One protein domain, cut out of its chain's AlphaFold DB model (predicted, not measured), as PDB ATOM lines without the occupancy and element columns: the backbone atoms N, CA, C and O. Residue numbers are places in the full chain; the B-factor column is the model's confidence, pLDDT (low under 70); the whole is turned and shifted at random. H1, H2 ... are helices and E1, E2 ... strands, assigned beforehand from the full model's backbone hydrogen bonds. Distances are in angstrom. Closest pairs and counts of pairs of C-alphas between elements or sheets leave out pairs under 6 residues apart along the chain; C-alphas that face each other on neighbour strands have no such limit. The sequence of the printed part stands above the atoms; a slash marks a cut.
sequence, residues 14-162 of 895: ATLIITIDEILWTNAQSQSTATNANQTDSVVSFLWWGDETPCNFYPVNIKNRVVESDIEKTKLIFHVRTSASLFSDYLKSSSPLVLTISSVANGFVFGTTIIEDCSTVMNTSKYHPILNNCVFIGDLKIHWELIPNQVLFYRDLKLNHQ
ATOM      1  N   ALA A  14      -4.279 -42.469   6.349       86.19
ATOM      2  CA  ALA A  14      -4.755 -42.850   7.672       86.19
ATOM      3  C   ALA A  14      -6.134 -43.504   7.575       86.19
ATOM      4  O   ALA A  14      -6.885 -43.295   6.623       86.19
ATOM      5  N   THR A  15      -6.476 -44.299   8.579       87.06
ATOM      6  CA  THR A  15      -7.763 -44.980   8.677       87.06
ATOM      7  C   THR A  15      -8.417 -44.581   9.990       87.06
ATOM      8  O   THR A  15      -7.951 -44.965  11.064       87.06
ATOM      9  N   LEU A  16      -9.479 -43.778   9.903       89.94
ATOM     10  CA  LEU A  16     -10.342 -43.477  11.037       89.94
ATOM     11  C   LEU A  16     -11.320 -44.637  11.223       89.94
ATOM     12  O   LEU A  16     -12.008 -45.042  10.290       89.94
ATOM     13  N   ILE A  17     -11.404 -45.129  12.447       90.88
ATOM     14  CA  ILE A  17     -12.375 -46.116  12.886       90.88
ATOM     15  C   ILE A  17     -13.315 -45.452  13.885       90.88
ATOM     16  O   ILE A  17     -12.864 -44.854  14.863       90.88
ATOM     17  N   ILE A  18     -14.617 -45.609  13.660       92.94
ATOM     18  CA  ILE A  18     -15.663 -45.234  14.615       92.94
ATOM     19  C   ILE A  18     -16.381 -46.522  15.006       92.94
ATOM     20  O   ILE A  18     -16.843 -47.265  14.149       92.94
ATOM     21  N   THR A  19     -16.446 -46.827  16.293       93.69
ATOM     22  CA  THR A  19     -17.103 -48.028  16.810       93.69
ATOM     23  C   THR A  19     -18.239 -47.601  17.719       93.69
ATOM     24  O   THR A  19     -18.008 -46.918  18.716       93.69
ATOM     25  N   ILE A  20     -19.466 -47.984  17.375       93.19
ATOM     26  CA  ILE A  20     -20.619 -47.809  18.257       93.19
ATOM     27  C   ILE A  20     -20.624 -49.003  19.214       93.19
ATOM     28  O   ILE A  20     -20.756 -50.149  18.780       93.19
ATOM     29  N   ASP A  21     -20.419 -48.720  20.500       91.44
ATOM     30  CA  ASP A  21     -20.279 -49.737  21.546       91.44
ATOM     31  C   ASP A  21     -21.629 -50.092  22.195       91.44
ATOM     32  O   ASP A  21     -21.877 -51.258  22.485       91.44
ATOM     33  N   GLU A  22     -22.465 -49.093  22.508       92.00
ATOM     34  CA  GLU A  22     -23.590 -49.240  23.450       92.00
ATOM     35  C   GLU A  22     -24.594 -48.076  23.324       92.00
ATOM     36  O   GLU A  22     -24.197 -46.946  23.023       92.00
ATOM     37  N   ILE A  23     -25.883 -48.324  23.603       93.12
ATOM     38  CA  ILE A  23     -26.919 -47.283  23.747       93.12
ATOM     39  C   ILE A  23     -27.639 -47.457  25.088       93.12
ATOM     40  O   ILE A  23     -28.258 -48.489  25.343       93.12
ATOM     41  N   LEU A  24     -27.587 -46.424  25.931       94.06
ATOM     42  CA  LEU A  24     -28.174 -46.401  27.271       94.06
ATOM     43  C   LEU A  24     -29.411 -45.494  27.310       94.06
ATOM     44  O   LEU A  24     -29.293 -44.293  27.523       94.06
ATOM     45  N   TRP A  25     -30.609 -46.052  27.130       94.19
ATOM     46  CA  TRP A  25     -31.866 -45.294  27.240       94.19
ATOM     47  C   TRP A  25     -32.165 -44.889  28.696       94.19
ATOM     48  O   TRP A  25     -32.078 -45.715  29.606       94.19
ATOM     49  N   THR A  26     -32.534 -43.625  28.932       89.94
ATOM     50  CA  THR A  26     -32.616 -43.045  30.292       89.94
ATOM     51  C   THR A  26     -33.971 -43.195  30.981       89.94
ATOM     52  O   THR A  26     -34.047 -43.085  32.205       89.94
ATOM     53  N   ASN A  27     -35.047 -43.450  30.234       81.31
ATOM     54  CA  ASN A  27     -36.404 -43.555  30.765       81.31
ATOM     55  C   ASN A  27     -37.137 -44.745  30.125       81.31
ATOM     56  O   ASN A  27     -37.069 -44.948  28.915       81.31
ATOM     57  N   ALA A  28     -37.918 -45.480  30.918       71.12
ATOM     58  CA  ALA A  28     -38.833 -46.499  30.411       71.12
ATOM     59  C   ALA A  28     -39.839 -45.936  29.384       71.12
ATOM     60  O   ALA A  28     -40.325 -46.687  28.548       71.12
ATOM     61  N   GLN A  29     -40.122 -44.624  29.388       65.00
ATOM     62  CA  GLN A  29     -40.921 -43.984  28.338       65.00
ATOM     63  C   GLN A  29     -40.167 -43.776  27.020       65.00
ATOM     64  O   GLN A  29     -40.727 -44.135  25.986       65.00
ATOM     65  N   SER A  30     -38.922 -43.266  27.018       65.12
ATOM     66  CA  SER A  30     -38.134 -43.182  25.771       65.12
ATOM     67  C   SER A  30     -37.874 -44.579  25.214       65.12
ATOM     68  O   SER A  30     -38.024 -44.805  24.014       65.12
ATOM     69  N   GLN A  31     -37.639 -45.542  26.109       64.50
ATOM     70  CA  GLN A  31     -37.621 -46.954  25.769       64.50
ATOM     71  C   GLN A  31     -38.968 -47.433  25.198       64.50
ATOM     72  O   GLN A  31     -38.952 -48.106  24.180       64.50
ATOM     73  N   SER A  32     -40.125 -47.067  25.769       61.28
ATOM     74  CA  SER A  32     -41.441 -47.507  25.264       61.28
ATOM     75  C   SER A  32     -41.781 -46.963  23.874       61.28
ATOM     76  O   SER A  32     -42.345 -47.677  23.047       61.28
ATOM     77  N   THR A  33     -41.368 -45.731  23.562       61.91
ATOM     78  CA  THR A  33     -41.464 -45.181  22.201       61.91
ATOM     79  C   THR A  33     -40.618 -46.008  21.223       61.91
ATOM     80  O   THR A  33     -41.034 -46.226  20.089       61.91
ATOM     81  N   ALA A  34     -39.480 -46.536  21.688       58.75
ATOM     82  CA  ALA A  34     -38.617 -47.453  20.946       58.75
ATOM     83  C   ALA A  34     -39.020 -48.945  21.017       58.75
ATOM     84  O   ALA A  34     -38.479 -49.731  20.247       58.75
ATOM     85  N   THR A  35     -39.953 -49.355  21.893       58.28
ATOM     86  CA  THR A  35     -40.480 -50.739  21.947       58.28
ATOM     87  C   THR A  35     -41.779 -50.924  21.174       58.28
ATOM     88  O   THR A  35     -42.106 -52.045  20.794       58.28
ATOM     89  N   ASN A  36     -42.550 -49.847  21.001       60.50
ATOM     90  CA  ASN A  36     -43.853 -49.881  20.331       60.50
ATOM     91  C   ASN A  36     -43.723 -49.802  18.801       60.50
ATOM     92  O   ASN A  36     -44.569 -50.334  18.088       60.50
ATOM     93  N   ALA A  37     -42.643 -49.200  18.293       54.62
ATOM     94  CA  ALA A  37     -42.053 -49.648  17.034       54.62
ATOM     95  C   ALA A  37     -41.305 -50.961  17.318       54.62
ATOM     96  O   ALA A  37     -40.625 -51.047  18.338       54.62
ATOM     97  N   ASN A  38     -41.440 -51.979  16.459       54.25
ATOM     98  CA  ASN A  38     -40.878 -53.314  16.710       54.25
ATOM     99  C   ASN A  38     -39.383 -53.231  17.080       54.25
ATOM    100  O   ASN A  38     -38.547 -52.862  16.258       54.25
ATOM    101  N   GLN A  39     -39.070 -53.566  18.339       52.56
ATOM    102  CA  GLN A  39     -37.853 -53.142  19.055       52.56
ATOM    103  C   GLN A  39     -36.522 -53.689  18.495       52.56
ATOM    104  O   GLN A  39     -35.452 -53.376  19.011       52.56
ATOM    105  N   THR A  40     -36.560 -54.551  17.481       57.31
ATOM    106  CA  THR A  40     -35.378 -55.194  16.900       57.31
ATOM    107  C   THR A  40     -34.461 -54.206  16.187       57.31
ATOM    108  O   THR A  40     -33.244 -54.319  16.317       57.31
ATOM    109  N   ASP A  41     -35.038 -53.223  15.490       80.94
ATOM    110  CA  ASP A  41     -34.352 -52.504  14.416       80.94
ATOM    111  C   ASP A  41     -34.442 -50.977  14.594       80.94
ATOM    112  O   ASP A  41     -35.267 -50.274  13.994       80.94
ATOM    113  N   SER A  42     -33.551 -50.445  15.432       83.69
ATOM    114  CA  SER A  42     -33.155 -49.032  15.329       83.69
ATOM    115  C   SER A  42     -32.270 -48.825  14.083       83.69
ATOM    116  O   SER A  42     -31.889 -49.786  13.427       83.69
ATOM    117  N   VAL A  43     -31.911 -47.590  13.753       89.44
ATOM    118  CA  VAL A  43     -30.840 -47.241  12.809       89.44
ATOM    119  C   VAL A  43     -30.033 -46.142  13.454       89.44
ATOM    120  O   VAL A  43     -30.594 -45.106  13.785       89.44
ATOM    121  N   VAL A  44     -28.726 -46.322  13.618       89.88
ATOM    122  CA  VAL A  44     -27.860 -45.143  13.718       89.88
ATOM    123  C   VAL A  44     -27.512 -44.745  12.289       89.88
ATOM    124  O   VAL A  44     -27.231 -45.594  11.450       89.88
ATOM    125  N   SER A  45     -27.564 -43.455  12.008       90.88
ATOM    126  CA  SER A  45     -27.100 -42.840  10.771       90.88
ATOM    127  C   SER A  45     -26.288 -41.610  11.151       90.88
ATOM    128  O   SER A  45     -26.501 -41.035  12.219       90.88
ATOM    129  N   PHE A  46     -25.341 -41.196  10.321       87.00
ATOM    130  CA  PHE A  46     -24.646 -39.926  10.509       87.00
ATOM    131  C   PHE A  46     -24.689 -39.114   9.223       87.00
ATOM    132  O   PHE A  46     -24.722 -39.676   8.128       87.00
ATOM    133  N   LEU A  47     -24.638 -37.793   9.371       82.00
ATOM    134  CA  LEU A  47     -24.333 -36.889   8.270       82.00
ATOM    135  C   LEU A  47     -22.865 -36.480   8.402       82.00
ATOM    136  O   LEU A  47     -22.530 -35.568   9.158       82.00
ATOM    137  N   TRP A  48     -21.982 -37.211   7.720       76.19
ATOM    138  CA  TRP A  48     -20.560 -36.878   7.665       76.19
ATOM    139  C   TRP A  48     -20.339 -35.813   6.589       76.19
ATOM    140  O   TRP A  48     -21.022 -35.777   5.566       76.19
ATOM    141  N   TRP A  49     -19.396 -34.907   6.820       64.62
ATOM    142  CA  TRP A  49     -19.172 -33.774   5.931       64.62
ATOM    143  C   TRP A  49     -18.698 -34.223   4.536       64.62
ATOM    144  O   TRP A  49     -17.697 -34.925   4.392       64.62
ATOM    145  N   GLY A  50     -19.398 -33.765   3.496       52.09
ATOM    146  CA  GLY A  50     -19.021 -33.987   2.097       52.09
ATOM    147  C   GLY A  50     -19.458 -35.317   1.479       52.09
ATOM    148  O   GLY A  50     -19.085 -35.562   0.335       52.09
ATOM    149  N   ASP A  51     -20.246 -36.140   2.180       51.91
ATOM    150  CA  ASP A  51     -20.878 -37.331   1.600       51.91
ATOM    151  C   ASP A  51     -22.385 -37.320   1.910       51.91
ATOM    152  O   ASP A  51     -22.795 -37.366   3.070       51.91
ATOM    153  N   GLU A  52     -23.222 -37.189   0.876       43.44
ATOM    154  CA  GLU A  52     -24.680 -37.058   1.032       43.44
ATOM    155  C   GLU A  52     -25.374 -38.402   1.298       43.44
ATOM    156  O   GLU A  52     -26.549 -38.426   1.665       43.44
ATOM    157  N   THR A  53     -24.679 -39.534   1.126       48.62
ATOM    158  CA  THR A  53     -25.268 -40.852   1.377       48.62
ATOM    159  C   THR A  53     -25.297 -41.159   2.880       48.62
ATOM    160  O   THR A  53     -24.229 -41.348   3.469       48.62
ATOM    161  N   PRO A  54     -26.475 -41.275   3.527       51.62
ATOM    162  CA  PRO A  54     -26.538 -41.683   4.922       51.62
ATOM    163  C   PRO A  54     -26.084 -43.139   5.045       51.62
ATOM    164  O   PRO A  54     -26.719 -44.060   4.524       51.62
ATOM    165  N   CYS A  55     -24.980 -43.368   5.754       51.34
ATOM    166  CA  CYS A  55     -24.585 -44.720   6.122       51.34
ATOM    167  C   CYS A  55     -25.554 -45.237   7.197       51.34
ATOM    168  O   CYS A  55     -25.526 -44.773   8.336       51.34
ATOM    169  N   ASN A  56     -26.420 -46.176   6.821       46.50
ATOM    170  CA  ASN A  56     -27.405 -46.781   7.716       46.50
ATOM    171  C   ASN A  56     -26.788 -47.957   8.479       46.50
ATOM    172  O   ASN A  56     -26.288 -48.901   7.863       46.50
ATOM    173  N   PHE A  57     -26.875 -47.938   9.808       53.22
ATOM    174  CA  PHE A  57     -26.487 -49.067  10.652       53.22
ATOM    175  C   PHE A  57     -27.688 -49.887  11.074       53.22
ATOM    176  O   PHE A  57     -28.736 -49.335  11.383       53.22
ATOM    177  N   TYR A  58     -27.490 -51.198  11.152       48.56
ATOM    178  CA  TYR A  58     -28.377 -52.116  11.853       48.56
ATOM    179  C   TYR A  58     -27.743 -52.357  13.235       48.56
ATOM    180  O   TYR A  58     -26.805 -53.147  13.341       48.56
ATOM    181  N   PRO A  59     -28.145 -51.608  14.278       45.53
ATOM    182  CA  PRO A  59     -27.600 -51.745  15.613       45.53
ATOM    183  C   PRO A  59     -28.090 -53.057  16.219       45.53
ATOM    184  O   PRO A  59     -29.254 -53.438  16.092       45.53
ATOM    185  N   VAL A  60     -27.189 -53.746  16.900       42.59
ATOM    186  CA  VAL A  60     -27.400 -55.131  17.318       42.59
ATOM    187  C   VAL A  60     -28.350 -55.188  18.515       42.59
ATOM    188  O   VAL A  60     -27.946 -54.989  19.657       42.59
ATOM    189  N   ASN A  61     -29.633 -55.411  18.203       42.84
ATOM    190  CA  ASN A  61     -30.770 -55.755  19.069       42.84
ATOM    191  C   ASN A  61     -30.598 -55.373  20.556       42.84
ATOM    192  O   ASN A  61     -30.437 -56.230  21.430       42.84
ATOM    193  N   ILE A  62     -30.622 -54.064  20.831       47.91
ATOM    194  CA  ILE A  62     -30.241 -53.476  22.125       47.91
ATOM    195  C   ILE A  62     -31.369 -53.657  23.154       47.91
ATOM    196  O   ILE A  62     -32.144 -52.747  23.463       47.91
ATOM    197  N   LYS A  63     -31.486 -54.880  23.676       37.62
ATOM    198  CA  LYS A  63     -32.486 -55.251  24.683       37.62
ATOM    199  C   LYS A  63     -32.137 -54.726  26.075       37.62
ATOM    200  O   LYS A  63     -30.997 -54.403  26.392       37.62
ATOM    201  N   ASN A  64     -33.175 -54.663  26.909       33.75
ATOM    202  CA  ASN A  64     -33.197 -54.212  28.303       33.75
ATOM    203  C   ASN A  64     -31.874 -54.354  29.077       33.75
ATOM    204  O   ASN A  64     -31.631 -55.389  29.694       33.75
ATOM    205  N   ARG A  65     -31.117 -53.249  29.166       33.75
ATOM    206  CA  ARG A  65     -30.164 -52.971  30.257       33.75
ATOM    207  C   ARG A  65     -29.179 -54.120  30.535       33.75
ATOM    208  O   ARG A  65     -28.914 -54.433  31.698       33.75
ATOM    209  N   VAL A  66     -28.684 -54.774  29.484       30.09
ATOM    210  CA  VAL A  66     -27.808 -55.937  29.646       30.09
ATOM    211  C   VAL A  66     -26.439 -55.478  30.130       30.09
ATOM    212  O   VAL A  66     -25.672 -54.875  29.387       30.09
ATOM    213  N   VAL A  67     -26.136 -55.792  31.389       36.31
ATOM    214  CA  VAL A  67     -24.773 -55.734  31.914       36.31
ATOM    215  C   VAL A  67     -23.973 -56.813  31.186       36.31
ATOM    216  O   VAL A  67     -24.158 -57.991  31.470       36.31
ATOM    217  N   GLU A  68     -23.141 -56.387  30.235       34.28
ATOM    218  CA  GLU A  68     -22.170 -57.217  29.507       34.28
ATOM    219  C   GLU A  68     -22.787 -58.452  28.817       34.28
ATOM    220  O   GLU A  68     -22.665 -59.588  29.270       34.28
ATOM    221  N   SER A  69     -23.416 -58.223  27.659       35.09
ATOM    222  CA  SER A  69     -23.532 -59.261  26.620       35.09
ATOM    223  C   SER A  69     -22.509 -59.008  25.517       35.09
ATOM    224  O   SER A  69     -22.075 -57.869  25.328       35.09
ATOM    225  N   ASP A  70     -22.149 -60.058  24.777       42.03
ATOM    226  CA  ASP A  70     -21.269 -60.005  23.604       42.03
ATOM    227  C   ASP A  70     -21.966 -59.326  22.407       42.03
ATOM    228  O   ASP A  70     -22.254 -59.944  21.382       42.03
ATOM    229  N   ILE A  71     -22.293 -58.041  22.555       52.69
ATOM    230  CA  ILE A  71     -22.915 -57.220  21.513       52.69
ATOM    231  C   ILE A  71     -21.910 -57.049  20.368       52.69
ATOM    232  O   ILE A  71     -20.797 -56.556  20.567       52.69
ATOM    233  N   GLU A  72     -22.319 -57.421  19.153       63.53
ATOM    234  CA  GLU A  72     -21.555 -57.167  17.933       63.53
ATOM    235  C   GLU A  72     -21.332 -55.655  17.763       63.53
ATOM    236  O   GLU A  72     -22.229 -54.883  17.416       63.53
ATOM    237  N   LYS A  73     -20.102 -55.212  18.033       75.31
ATOM    238  CA  LYS A  73     -19.723 -53.803  17.936       75.31
ATOM    239  C   LYS A  73     -19.796 -53.333  16.487       75.31
ATOM    240  O   LYS A  73     -19.034 -53.802  15.641       75.31
ATOM    241  N   THR A  74     -20.666 -52.365  16.203       80.12
ATOM    242  CA  THR A  74     -20.797 -51.809  14.850       80.12
ATOM    243  C   THR A  74     -19.563 -50.963  14.535       80.12
ATOM    244  O   THR A  74     -19.414 -49.853  15.049       80.12
ATOM    245  N   LYS A  75     -18.656 -51.512  13.718       87.06
ATOM    246  CA  LYS A  75     -17.367 -50.902  13.373       87.06
ATOM    247  C   LYS A  75     -17.397 -50.257  11.988       87.06
ATOM    248  O   LYS A  75     -17.522 -50.939  10.976       87.06
ATOM    249  N   LEU A  76     -17.192 -48.948  11.961       82.00
ATOM    250  CA  LEU A  76     -17.007 -48.131  10.766       82.00
ATOM    251  C   LEU A  76     -15.532 -47.915  10.474       82.00
ATOM    252  O   LEU A  76     -14.716 -47.836  11.395       82.00
ATOM    253  N   ILE A  77     -15.199 -47.803   9.189       88.31
ATOM    254  CA  ILE A  77     -13.828 -47.666   8.700       88.31
ATOM    255  C   ILE A  77     -13.817 -46.650   7.551       88.31
ATOM    256  O   ILE A  77     -14.349 -46.918   6.478       88.31
ATOM    257  N   PHE A  78     -13.189 -45.497   7.773       87.56
ATOM    258  CA  PHE A  78     -13.007 -44.432   6.787       87.56
ATOM    259  C   PHE A  78     -11.523 -44.315   6.440       87.56
ATOM    260  O   PHE A  78     -10.692 -44.043   7.309       87.56
ATOM    261  N   HIS A  79     -11.171 -44.482   5.167       87.44
ATOM    262  CA  HIS A  79      -9.798 -44.294   4.699       87.44
ATOM    263  C   HIS A  79      -9.588 -42.842   4.253       87.44
ATOM    264  O   HIS A  79     -10.084 -42.423   3.209       87.44
ATOM    265  N   VAL A  80      -8.843 -42.071   5.045       87.56
ATOM    266  CA  VAL A  80      -8.616 -40.635   4.846       87.56
ATOM    267  C   VAL A  80      -7.189 -40.394   4.352       87.56
ATOM    268  O   VAL A  80      -6.211 -40.735   5.018       87.56
ATOM    269  N   ARG A  81      -7.053 -39.760   3.182       88.94
ATOM    270  CA  ARG A  81      -5.757 -39.362   2.609       88.94
ATOM    271  C   ARG A  81      -5.458 -37.892   2.882       88.94
ATOM    272  O   ARG A  81      -5.811 -37.031   2.085       88.94
ATOM    273  N   THR A  82      -4.813 -37.601   4.007       87.81
ATOM    274  CA  THR A  82      -4.318 -36.252   4.330       87.81
ATOM    275  C   THR A  82      -3.189 -36.326   5.363       87.81
ATOM    276  O   THR A  82      -2.996 -37.366   5.990       87.81
ATOM    277  N   SER A  83      -2.411 -35.256   5.559       87.81
ATOM    278  CA  SER A  83      -1.381 -35.269   6.609       87.81
ATOM    279  C   SER A  83      -2.020 -35.296   8.002       87.81
ATOM    280  O   SER A  83      -3.068 -34.692   8.221       87.81
ATOM    281  N   ALA A  84      -1.378 -35.941   8.979       80.50
ATOM    282  CA  ALA A  84      -1.908 -36.010  10.347       80.50
ATOM    283  C   ALA A  84      -2.174 -34.625  10.984       80.50
ATOM    284  O   ALA A  84      -3.117 -34.480  11.762       80.50
ATOM    285  N   SER A  85      -1.393 -33.596  10.624       84.44
ATOM    286  CA  SER A  85      -1.650 -32.210  11.039       84.44
ATOM    287  C   SER A  85      -2.905 -31.637  10.380       84.44
ATOM    288  O   SER A  85      -3.796 -31.182  11.089       84.44
ATOM    289  N   LEU A  86      -3.029 -31.747   9.051       88.69
ATOM    290  CA  LEU A  86      -4.223 -31.305   8.328       88.69
ATOM    291  C   LEU A  86      -5.473 -32.049   8.805       88.69
ATOM    292  O   LEU A  86      -6.518 -31.427   8.911       88.69
ATOM    293  N   PHE A  87      -5.379 -33.335   9.161       88.75
ATOM    294  CA  PHE A  87      -6.504 -34.063   9.753       88.75
ATOM    295  C   PHE A  87      -6.879 -33.528  11.139       88.75
ATOM    296  O   PHE A  87      -8.057 -33.332  11.418       88.75
ATOM    297  N   SER A  88      -5.895 -33.248  12.001       85.69
ATOM    298  CA  SER A  88      -6.148 -32.671  13.327       85.69
ATOM    299  C   SER A  88      -6.780 -31.282  13.241       85.69
ATOM    300  O   SER A  88      -7.702 -30.992  13.995       85.69
ATOM    301  N   ASP A  89      -6.310 -30.431  12.331       89.81
ATOM    302  CA  ASP A  89      -6.836 -29.073  12.163       89.81
ATOM    303  C   ASP A  89      -8.191 -29.067  11.442       89.81
ATOM    304  O   ASP A  89      -9.064 -28.262  11.768       89.81
ATOM    305  N   TYR A  90      -8.425 -30.030  10.547       89.50
ATOM    306  CA  TYR A  90      -9.733 -30.294   9.953       89.50
ATOM    307  C   TYR A  90     -10.757 -30.734  11.008       89.50
ATOM    308  O   TYR A  90     -11.811 -30.123  11.095       89.50
ATOM    309  N   LEU A  91     -10.422 -31.677  11.897       89.75
ATOM    310  CA  LEU A  91     -11.309 -32.127  12.989       89.75
ATOM    311  C   LEU A  91     -11.614 -31.060  14.064       89.75
ATOM    312  O   LEU A  91     -12.484 -31.290  14.902       89.75
ATOM    313  N   LYS A  92     -10.893 -29.927  14.066       89.81
ATOM    314  CA  LYS A  92     -11.161 -28.739  14.908       89.81
ATOM    315  C   LYS A  92     -11.980 -27.659  14.191       89.81
ATOM    316  O   LYS A  92     -12.469 -26.741  14.838       89.81
ATOM    317  N   SER A  93     -12.036 -27.703  12.859       90.38
ATOM    318  CA  SER A  93     -12.681 -26.689  12.006       90.38
ATOM    319  C   SER A  93     -13.884 -27.227  11.226       90.38
ATOM    320  O   SER A  93     -14.639 -26.454  10.638       90.38
ATOM    321  N   SER A  94     -14.083 -28.544  11.244       89.25
ATOM    322  CA  SER A  94     -15.264 -29.243  10.760       89.25
ATOM    323  C   SER A  94     -16.515 -28.851  11.542       89.25
ATOM    324  O   SER A  94     -16.463 -28.635  12.752       89.25
ATOM    325  N   SER A  95     -17.662 -28.840  10.865       92.12
ATOM    326  CA  SER A  95     -18.971 -28.790  11.523       92.12
ATOM    327  C   SER A  95     -19.142 -29.961  12.506       92.12
ATOM    328  O   SER A  95     -18.652 -31.052  12.200       92.12
ATOM    329  N   PRO A  96     -19.884 -29.793  13.617       93.50
ATOM    330  CA  PRO A  96     -20.188 -30.883  14.541       93.50
ATOM    331  C   PRO A  96     -20.728 -32.128  13.829       93.50
ATOM    332  O   PRO A  96     -21.620 -32.009  12.986       93.50
ATOM    333  N   LEU A  97     -20.238 -33.321  14.181       94.06
ATOM    334  CA  LEU A  97     -20.813 -34.552  13.634       94.06
ATOM    335  C   LEU A  97     -22.177 -34.801  14.281       94.06
ATOM    336  O   LEU A  97     -22.271 -34.924  15.505       94.06
ATOM    337  N   VAL A  98     -23.216 -34.920  13.456       95.50
ATOM    338  CA  VAL A  98     -24.570 -35.271  13.896       95.50
ATOM    339  C   VAL A  98     -24.827 -36.744  13.594       95.50
ATOM    340  O   VAL A  98     -24.767 -37.169  12.437       95.50
ATOM    341  N   LEU A  99     -25.131 -37.515  14.640       95.62
ATOM    342  CA  LEU A  99     -25.598 -38.895  14.539       95.62
ATOM    343  C   LEU A  99     -27.093 -38.944  14.857       95.62
ATOM    344  O   LEU A  99     -27.507 -38.671  15.983       95.62
ATOM    345  N   THR A 100     -27.897 -39.306  13.864       96.00
ATOM    346  CA  THR A 100     -29.350 -39.447  13.957       96.00
ATOM    347  C   THR A 100     -29.702 -40.906  14.205       96.00
ATOM    348  O   THR A 100     -29.391 -41.777  13.393       96.00
ATOM    349  N   ILE A 101     -30.369 -41.170  15.324       95.56
ATOM    350  CA  ILE A 101     -30.862 -42.491  15.704       95.56
ATOM    351  C   ILE A 101     -32.349 -42.559  15.352       95.56
ATOM    352  O   ILE A 101     -33.150 -41.806  15.904       95.56
ATOM    353  N   SER A 102     -32.721 -43.445  14.436       95.19
ATOM    354  CA  SER A 102     -34.089 -43.688  13.969       95.19
ATOM    355  C   SER A 102     -34.480 -45.169  14.089       95.19
ATOM    356  O   SER A 102     -33.801 -45.922  14.787       95.19
ATOM    357  N   SER A 103     -35.573 -45.608  13.455       92.62
ATOM    358  CA  SER A 103     -35.937 -47.028  13.297       92.62
ATOM    359  C   SER A 103     -35.960 -47.448  11.830       92.62
ATOM    360  O   SER A 103     -36.445 -46.696  10.986       92.62
ATOM    361  N   VAL A 104     -35.514 -48.678  11.530       89.44
ATOM    362  CA  VAL A 104     -35.620 -49.272  10.181       89.44
ATOM    363  C   VAL A 104     -37.082 -49.337   9.742       89.44
ATOM    364  O   VAL A 104     -37.397 -49.054   8.591       89.44
ATOM    365  N   ALA A 105     -37.979 -49.712  10.659       89.81
ATOM    366  CA  ALA A 105     -39.342 -50.119  10.324       89.81
ATOM    367  C   ALA A 105     -40.233 -48.976   9.806       89.81
ATOM    368  O   ALA A 105     -41.228 -49.237   9.133       89.81
ATOM    369  N   ASN A 106     -39.918 -47.722  10.144       91.81
ATOM    370  CA  ASN A 106     -40.739 -46.555   9.797       91.81
ATOM    371  C   ASN A 106     -39.953 -45.239   9.616       91.81
ATOM    372  O   ASN A 106     -40.571 -44.191   9.443       91.81
ATOM    373  N   GLY A 107     -38.618 -45.252   9.708       92.56
ATOM    374  CA  GLY A 107     -37.778 -44.052   9.625       92.56
ATOM    375  C   GLY A 107     -37.912 -43.073  10.802       92.56
ATOM    376  O   GLY A 107     -37.282 -42.017  10.778       92.56
ATOM    377  N   PHE A 108     -38.700 -43.388  11.838       93.88
ATOM    378  CA  PHE A 108     -38.959 -42.481  12.958       93.88
ATOM    379  C   PHE A 108     -37.671 -42.167  13.719       93.88
ATOM    380  O   PHE A 108     -37.035 -43.075  14.250       93.88
ATOM    381  N   VAL A 109     -37.300 -40.887  13.802       95.62
ATOM    382  CA  VAL A 109     -36.125 -40.426  14.551       95.62
ATOM    383  C   VAL A 109     -36.409 -40.498  16.052       95.62
ATOM    384  O   VAL A 109     -37.159 -39.689  16.599       95.62
ATOM    385  N   PHE A 110     -35.764 -41.448  16.730       95.12
ATOM    386  CA  PHE A 110     -35.747 -41.519  18.186       95.12
ATOM    387  C   PHE A 110     -35.042 -40.309  18.787       95.12
ATOM    388  O   PHE A 110     -35.564 -39.760  19.749       95.12
ATOM    389  N   GLY A 111     -33.917 -39.866  18.219       96.56
ATOM    390  CA  GLY A 111     -33.205 -38.649  18.622       96.56
ATOM    391  C   GLY A 111     -31.862 -38.482  17.909       96.56
ATOM    392  O   GLY A 111     -31.421 -39.368  17.183       96.56
ATOM    393  N   THR A 112     -31.197 -37.352  18.119       97.06
ATOM    394  CA  THR A 112     -29.875 -37.028  17.568       97.06
ATOM    395  C   THR A 112     -28.850 -36.857  18.685       97.06
ATOM    396  O   THR A 112     -29.167 -36.345  19.755       97.06
ATOM    397  N   THR A 113     -27.600 -37.246  18.451       96.81
ATOM    398  CA  THR A 113     -26.469 -36.776  19.262       96.81
ATOM    399  C   THR A 113     -25.507 -35.960  18.407       96.81
ATOM    400  O   THR A 113     -25.410 -36.165  17.195       96.81
ATOM    401  N   ILE A 114     -24.842 -34.990  19.033       96.12
ATOM    402  CA  ILE A 114     -24.002 -33.989  18.374       96.12
ATOM    403  C   ILE A 114     -22.615 -34.026  19.014       96.12
ATOM    404  O   ILE A 114     -22.478 -34.016  20.239       96.12
ATOM    405  N   ILE A 115     -21.580 -34.068  18.178       95.31
ATOM    406  CA  ILE A 115     -20.177 -34.103  18.592       95.31
ATOM    407  C   ILE A 115     -19.513 -32.824  18.091       95.31
ATOM    408  O   ILE A 115     -19.106 -32.747  16.936       95.31
ATOM    409  N   GLU A 116     -19.446 -31.813  18.960       92.12
ATOM    410  CA  GLU A 116     -18.997 -30.458  18.602       92.12
ATOM    411  C   GLU A 116     -17.518 -30.385  18.208       92.12
ATOM    412  O   GLU A 116     -17.177 -29.706  17.245       92.12
ATOM    413  N   ASP A 117     -16.650 -31.112  18.917       91.38
ATOM    414  CA  ASP A 117     -15.213 -31.182  18.643       91.38
ATOM    415  C   ASP A 117     -14.777 -32.650  18.554       91.38
ATOM    416  O   ASP A 117     -14.447 -33.296  19.559       91.38
ATOM    417  N   CYS A 118     -14.774 -33.179  17.327       90.69
ATOM    418  CA  CYS A 118     -14.313 -34.534  17.037       90.69
ATOM    419  C   CYS A 118     -12.839 -34.742  17.419       90.69
ATOM    420  O   CYS A 118     -12.472 -35.852  17.809       90.69
ATOM    421  N   SER A 119     -12.001 -33.695  17.383       90.25
ATOM    422  CA  SER A 119     -10.587 -33.790  17.762       90.25
ATOM    423  C   SER A 119     -10.402 -34.184  19.236       90.25
ATOM    424  O   SER A 119      -9.476 -34.933  19.549       90.25
ATOM    425  N   THR A 120     -11.328 -33.800  20.128       87.19
ATOM    426  CA  THR A 120     -11.302 -34.222  21.544       87.19
ATOM    427  C   THR A 120     -11.700 -35.681  21.779       87.19
ATOM    428  O   THR A 120     -11.490 -36.184  22.886       87.19
ATOM    429  N   VAL A 121     -12.333 -36.354  20.810       84.94
ATOM    430  CA  VAL A 121     -12.852 -37.729  20.963       84.94
ATOM    431  C   VAL A 121     -11.880 -38.776  20.401       84.94
ATOM    432  O   VAL A 121     -11.926 -39.941  20.797       84.94
ATOM    433  N   MET A 122     -10.946 -38.358  19.546       87.12
ATOM    434  CA  MET A 122      -9.917 -39.205  18.936       87.12
ATOM    435  C   MET A 122      -9.175 -40.071  19.962       87.12
ATOM    436  O   MET A 122      -8.643 -39.564  20.948       87.12
ATOM    437  N   ASN A 123      -9.100 -41.380  19.705       89.06
ATOM    438  CA  ASN A 123      -8.459 -42.378  20.572       89.06
ATOM    439  C   ASN A 123      -9.085 -42.502  21.978       89.06
ATOM    440  O   ASN A 123      -8.442 -43.004  22.902       89.06
ATOM    441  N   THR A 124     -10.349 -42.095  22.149       92.94
ATOM    442  CA  THR A 124     -11.124 -42.272  23.390       92.94
ATOM    443  C   THR A 124     -12.404 -43.080  23.150       92.94
ATOM    444  O   THR A 124     -12.810 -43.300  22.008       92.94
ATOM    445  N   SER A 125     -13.036 -43.561  24.224       95.06
ATOM    446  CA  SER A 125     -14.440 -43.992  24.219       95.06
ATOM    447  C   SER A 125     -15.210 -43.049  25.140       95.06
ATOM    448  O   SER A 125     -14.783 -42.822  26.275       95.06
ATOM    449  N   LYS A 126     -16.288 -42.445  24.635       95.75
ATOM    450  CA  LYS A 126     -17.113 -41.474  25.367       95.75
ATOM    451  C   LYS A 126     -18.595 -41.754  25.150       95.75
ATOM    452  O   LYS A 126     -19.002 -42.232  24.092       95.75
ATOM    453  N   TYR A 127     -19.388 -41.415  26.159       96.06
ATOM    454  CA  TYR A 127     -20.837 -41.302  26.043       96.06
ATOM    455  C   TYR A 127     -21.193 -39.905  25.526       96.06
ATOM    456  O   TYR A 127     -20.643 -38.911  26.004       96.06
ATOM    457  N   HIS A 128     -22.097 -39.845  24.554       96.56
ATOM    458  CA  HIS A 128     -22.621 -38.620  23.963       96.56
ATOM    459  C   HIS A 128     -24.151 -38.591  24.124       96.56
ATOM    460  O   HIS A 128     -24.808 -39.581  23.787       96.56
ATOM    461  N   PRO A 129     -24.743 -37.492  24.629       97.25
ATOM    462  CA  PRO A 129     -26.160 -37.455  24.968       97.25
ATOM    463  C   PRO A 129     -27.031 -37.455  23.712       97.25
ATOM    464  O   PRO A 129     -26.834 -36.651  22.799       97.25
ATOM    465  N   ILE A 130     -28.016 -38.344  23.681       97.25
ATOM    466  CA  ILE A 130     -29.044 -38.430  22.646       97.25
ATOM    467  C   ILE A 130     -30.189 -37.500  23.056       97.25
ATOM    468  O   ILE A 130     -30.765 -37.634  24.143       97.25
ATOM    469  N   LEU A 131     -30.523 -36.560  22.176       96.69
ATOM    470  CA  LEU A 131     -31.536 -35.531  22.366       96.69
ATOM    471  C   LEU A 131     -32.653 -35.683  21.325       96.69
ATOM    472  O   LEU A 131     -32.391 -35.827  20.135       96.69
ATOM    473  N   ASN A 132     -33.911 -35.585  21.740       96.25
ATOM    474  CA  ASN A 132     -35.058 -35.438  20.841       96.25
ATOM    475  C   ASN A 132     -35.789 -34.151  21.212       96.25
ATOM    476  O   ASN A 132     -36.235 -34.014  22.349       96.25
ATOM    477  N   ASN A 133     -35.860 -33.185  20.291       94.94
ATOM    478  CA  ASN A 133     -36.427 -31.855  20.548       94.94
ATOM    479  C   ASN A 133     -35.868 -31.218  21.842       94.94
ATOM    480  O   ASN A 133     -36.608 -30.729  22.693       94.94
ATOM    481  N   CYS A 134     -34.539 -31.288  22.002       95.19
ATOM    482  CA  CYS A 134     -33.770 -30.876  23.188       95.19
ATOM    483  C   CYS A 134     -34.049 -31.654  24.497       95.19
ATOM    484  O   CYS A 134     -33.437 -31.347  25.519       95.19
ATOM    485  N   VAL A 135     -34.902 -32.682  24.489       95.00
ATOM    486  CA  VAL A 135     -35.119 -33.590  25.629       95.00
ATOM    487  C   VAL A 135     -34.100 -34.728  25.592       95.00
ATOM    488  O   VAL A 135     -33.972 -35.417  24.586       95.00
ATOM    489  N   PHE A 136     -33.395 -34.952  26.700       95.50
ATOM    490  CA  PHE A 136     -32.437 -36.050  26.863       95.50
ATOM    491  C   PHE A 136     -33.145 -37.404  27.032       95.50
ATOM    492  O   PHE A 136     -33.944 -37.574  27.955       95.50
ATOM    493  N   ILE A 137     -32.846 -38.368  26.154       96.19
ATOM    494  CA  ILE A 137     -33.542 -39.672  26.091       96.19
ATOM    495  C   ILE A 137     -32.644 -40.895  26.316       96.19
ATOM    496  O   ILE A 137     -33.162 -41.996  26.533       96.19
ATOM    497  N   GLY A 138     -31.324 -40.712  26.252       96.12
ATOM    498  CA  GLY A 138     -30.320 -41.760  26.392       96.12
ATOM    499  C   GLY A 138     -28.905 -41.259  26.103       96.12
ATOM    500  O   GLY A 138     -28.740 -40.127  25.662       96.12
ATOM    501  N   ASP A 139     -27.904 -42.114  26.287       96.69
ATOM    502  CA  ASP A 139     -26.507 -41.870  25.907       96.69
ATOM    503  C   ASP A 139     -26.038 -42.865  24.830       96.69
ATOM    504  O   ASP A 139     -26.296 -44.066  24.930       96.69
ATOM    505  N   LEU A 140     -25.310 -42.377  23.821       96.00
ATOM    506  CA  LEU A 140     -24.650 -43.173  22.781       96.00
ATOM    507  C   LEU A 140     -23.155 -43.298  23.102       96.00
ATOM    508  O   LEU A 140     -22.448 -42.294  23.176       96.00
ATOM    509  N   LYS A 141     -22.656 -44.523  23.267       95.62
ATOM    510  CA  LYS A 141     -21.240 -44.799  23.537       95.62
ATOM    511  C   LYS A 141     -20.483 -45.016  22.235       95.62
ATOM    512  O   LYS A 141     -20.782 -45.950  21.489       95.62
ATOM    513  N   ILE A 142     -19.491 -44.170  21.977       95.50
ATOM    514  CA  ILE A 142     -18.720 -44.191  20.735       95.50
ATOM    515  C   ILE A 142     -17.232 -44.256  21.062       95.50
ATOM    516  O   ILE A 142     -16.705 -43.403  21.779       95.50
ATOM    517  N   HIS A 143     -16.549 -45.248  20.497       94.50
ATOM    518  CA  HIS A 143     -15.100 -45.380  20.541       94.50
ATOM    519  C   HIS A 143     -14.473 -45.005  19.194       94.50
ATOM    520  O   HIS A 143     -14.881 -45.503  18.146       94.50
ATOM    521  N   TRP A 144     -13.465 -44.139  19.229       94.31
ATOM    522  CA  TRP A 144     -12.763 -43.633  18.052       94.31
ATOM    523  C   TRP A 144     -11.318 -44.144  18.070       94.31
ATOM    524  O   TRP A 144     -10.610 -43.896  19.040       94.31
ATOM    525  N   GLU A 145     -10.859 -44.819  17.013       93.38
ATOM    526  CA  GLU A 145      -9.464 -45.268  16.831       93.38
ATOM    527  C   GLU A 145      -8.934 -44.652  15.524       93.38
ATOM    528  O   GLU A 145      -9.455 -44.935  14.449       93.38
ATOM    529  N   LEU A 146      -7.904 -43.802  15.576       91.19
ATOM    530  CA  LEU A 146      -7.207 -43.355  14.365       91.19
ATOM    531  C   LEU A 146      -5.935 -44.174  14.178       91.19
ATOM    532  O   LEU A 146      -4.968 -43.997  14.920       91.19
ATOM    533  N   ILE A 147      -5.914 -45.022  13.151       91.69
ATOM    534  CA  ILE A 147      -4.731 -45.802  12.783       91.69
ATOM    535  C   ILE A 147      -4.038 -45.125  11.590       91.69
ATOM    536  O   ILE A 147      -4.582 -45.143  10.485       91.69
ATOM    537  N   PRO A 148      -2.828 -44.556  11.741       87.56
ATOM    538  CA  PRO A 148      -2.008 -44.168  10.593       87.56
ATOM    539  C   PRO A 148      -1.653 -45.422   9.784       87.56
ATOM    540  O   PRO A 148      -1.225 -46.416  10.371       87.56
ATOM    541  N   ASN A 149      -1.758 -45.411   8.450       82.31
ATOM    542  CA  ASN A 149      -1.611 -46.648   7.661       82.31
ATOM    543  C   ASN A 149      -0.193 -47.248   7.717       82.31
ATOM    544  O   ASN A 149      -0.022 -48.434   7.442       82.31
ATOM    545  N   GLN A 150       0.809 -46.480   8.161       80.31
ATOM    546  CA  GLN A 150       2.126 -47.009   8.543       80.31
ATOM    547  C   GLN A 150       2.007 -48.113   9.616       80.31
ATOM    548  O   GLN A 150       2.667 -49.144   9.519       80.31
ATOM    549  N   VAL A 151       1.122 -47.944  10.604       73.31
ATOM    550  CA  VAL A 151       0.875 -48.922  11.678       73.31
ATOM    551  C   VAL A 151       0.134 -50.157  11.158       73.31
ATOM    552  O   VAL A 151       0.429 -51.263  11.609       73.31
ATOM    553  N   LEU A 152      -0.779 -50.002  10.189       68.56
ATOM    554  CA  LEU A 152      -1.423 -51.142   9.520       68.56
ATOM    555  C   LEU A 152      -0.384 -51.998   8.786       68.56
ATOM    556  O   LEU A 152      -0.301 -53.195   9.040       68.56
ATOM    557  N   PHE A 153       0.493 -51.373   7.996       70.44
ATOM    558  CA  PHE A 153       1.569 -52.070   7.285       70.44
ATOM    559  C   PHE A 153       2.469 -52.891   8.231       70.44
ATOM    560  O   PHE A 153       2.801 -54.038   7.931       70.44
ATOM    561  N   TYR A 154       2.804 -52.363   9.415       70.25
ATOM    562  CA  TYR A 154       3.547 -53.119  10.433       70.25
ATOM    563  C   TYR A 154       2.718 -54.209  11.143       70.25
ATOM    564  O   TYR A 154       3.278 -55.261  11.460       70.25
ATOM    565  N   ARG A 155       1.407 -54.016  11.380       68.19
ATOM    566  CA  ARG A 155       0.514 -55.078  11.902       68.19
ATOM    567  C   ARG A 155       0.436 -56.250  10.913       68.19
ATOM    568  O   ARG A 155       0.643 -57.394  11.319       68.19
ATOM    569  N   ASP A 156       0.233 -55.962   9.631       69.56
ATOM    570  CA  ASP A 156       0.098 -56.971   8.576       69.56
ATOM    571  C   ASP A 156       1.413 -57.731   8.347       69.56
ATOM    572  O   ASP A 156       1.417 -58.961   8.262       69.56
ATOM    573  N   LEU A 157       2.560 -57.038   8.329       70.00
ATOM    574  CA  LEU A 157       3.873 -57.692   8.284       70.00
ATOM    575  C   LEU A 157       4.103 -58.611   9.493       70.00
ATOM    576  O   LEU A 157       4.608 -59.722   9.323       70.00
ATOM    577  N   LYS A 158       3.705 -58.196  10.703       71.44
ATOM    578  CA  LYS A 158       3.870 -59.011  11.919       71.44
ATOM    579  C   LYS A 158       3.023 -60.288  11.883       71.44
ATOM    580  O   LYS A 158       3.535 -61.348  12.235       71.44
ATOM    581  N   LEU A 159       1.778 -60.209  11.406       67.25
ATOM    582  CA  LEU A 159       0.910 -61.379  11.212       67.25
ATOM    583  C   LEU A 159       1.489 -62.351  10.171       67.25
ATOM    584  O   LEU A 159       1.570 -63.553  10.425       67.25
ATOM    585  N   ASN A 160       1.972 -61.836   9.035       65.81
ATOM    586  CA  ASN A 160       2.604 -62.656   7.998       65.81
ATOM    587  C   ASN A 160       3.893 -63.342   8.495       65.81
ATOM    588  O   ASN A 160       4.094 -64.531   8.243       65.81
ATOM    589  N   HIS A 161       4.736 -62.643   9.266       70.31
ATOM    590  CA  HIS A 161       5.909 -63.253   9.901       70.31
ATOM    591  C   HIS A 161       5.537 -64.341  10.920       70.31
ATOM    592  O   HIS A 161       6.217 -65.362  10.980       70.31
ATOM    593  N   GLN A 162       4.454 -64.173  11.684       65.38
ATOM    594  CA  GLN A 162       3.991 -65.203  12.620       65.38
ATOM    595  C   GLN A 162       3.477 -66.461  11.904       65.38
ATOM    596  O   GLN A 162       3.766 -67.567  12.360       65.38
TER     597      GLN A 162
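Overview. This is residues 14 to 162 of the 895 residues of the protein "uncharacterized protein LOC113470892" of Diaphorina citri (UniProt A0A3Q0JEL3). Two antiparallel sheets meet side by side at E5 and E6 and fold toward each other into an open, partly formed trough; E2 and E3, at its two free edges, stay apart, bridged by the long loop of residues 48 to 73. The larger sheet is strongly twisted, with H1 at one end and H2 at the other, while residues 153 to 162 of H3 stick out as an arm. The 149 printed residues include three named helices and seven named strands in the order E1 H1 E2 E3 H2 E4 E5 E6 E7 H3, a mixed class; the sheets run E3-E1-E7-E6 and E2-E4-E5. The whole is compact, with a radius of gyration of the C-alphas of 16.9 A and spans of 50 by 39 by 25 A.

Along the chain. E1, residues 14 to 25, begins at C-alpha 14 (-4.755, -42.850, 7.672) and is 33.5 A long. H1 is residues 28 to 36, 11.8 A, and E2 residues 42 to 47, 16.6 A. E3, residues 74 to 81, measures 23.0 A, and H2, residues 84 to 93, 14.3 A. E4 is residues 97 to 103, 19.6 A, E5 residues 111 to 115, 13.8 A, and E6 residues 125 to 132, 22.6 A. E7, residues 135 to 148, is 37.9 A long and bends by 65 degrees at residue 138. H3, residues 149 to 162, is 20.0 A long and ends at C-alpha 162 (3.991, -65.203, 12.620).

Arrangement. In the larger sheet E1 is antiparallel to E7 at 157 degrees, with N 17 and O 145 at 2.8 A, and to E3 at 152 degrees, with N 16 and O 78 at 2.9 A. E6 and E7 form a hairpin, with N 128 and O 140 at 2.8 A. In the other sheet E4 and E5 form a hairpin, with N 99 and O 113 at 2.9 A, and E2 is antiparallel to E4, with N 45 and O 100 at 2.8 A. Between the sheets, the closest C-alphas of E5 and E6 are those of Gly 111 and Asn 132, 4.3 A apart. H1 is on the larger sheet at a height of 8.0 A, over none of its strands, but only just, with 2 of its C-alphas falling on E7; its closest C-alphas to E7 are those of Ser 30 and Ile 137, 5.8 A. H2 only grazes this sheet with residues 84 to 87, and H3 with residues 149 to 152. In H1, H2 and H3 every O i to N i+4 pair is within hydrogen-bond range.

Size, cuts and confidence. The two C-alphas farthest apart, those of Gln 29 and His 161, are 53.9 A apart. The printed part has no cut, and the link from E2 to E3 is long, with 26 residues. Mean pLDDT of the printed part is 79.1; residues 29 to 40 and 49 to 72 are among those under 70.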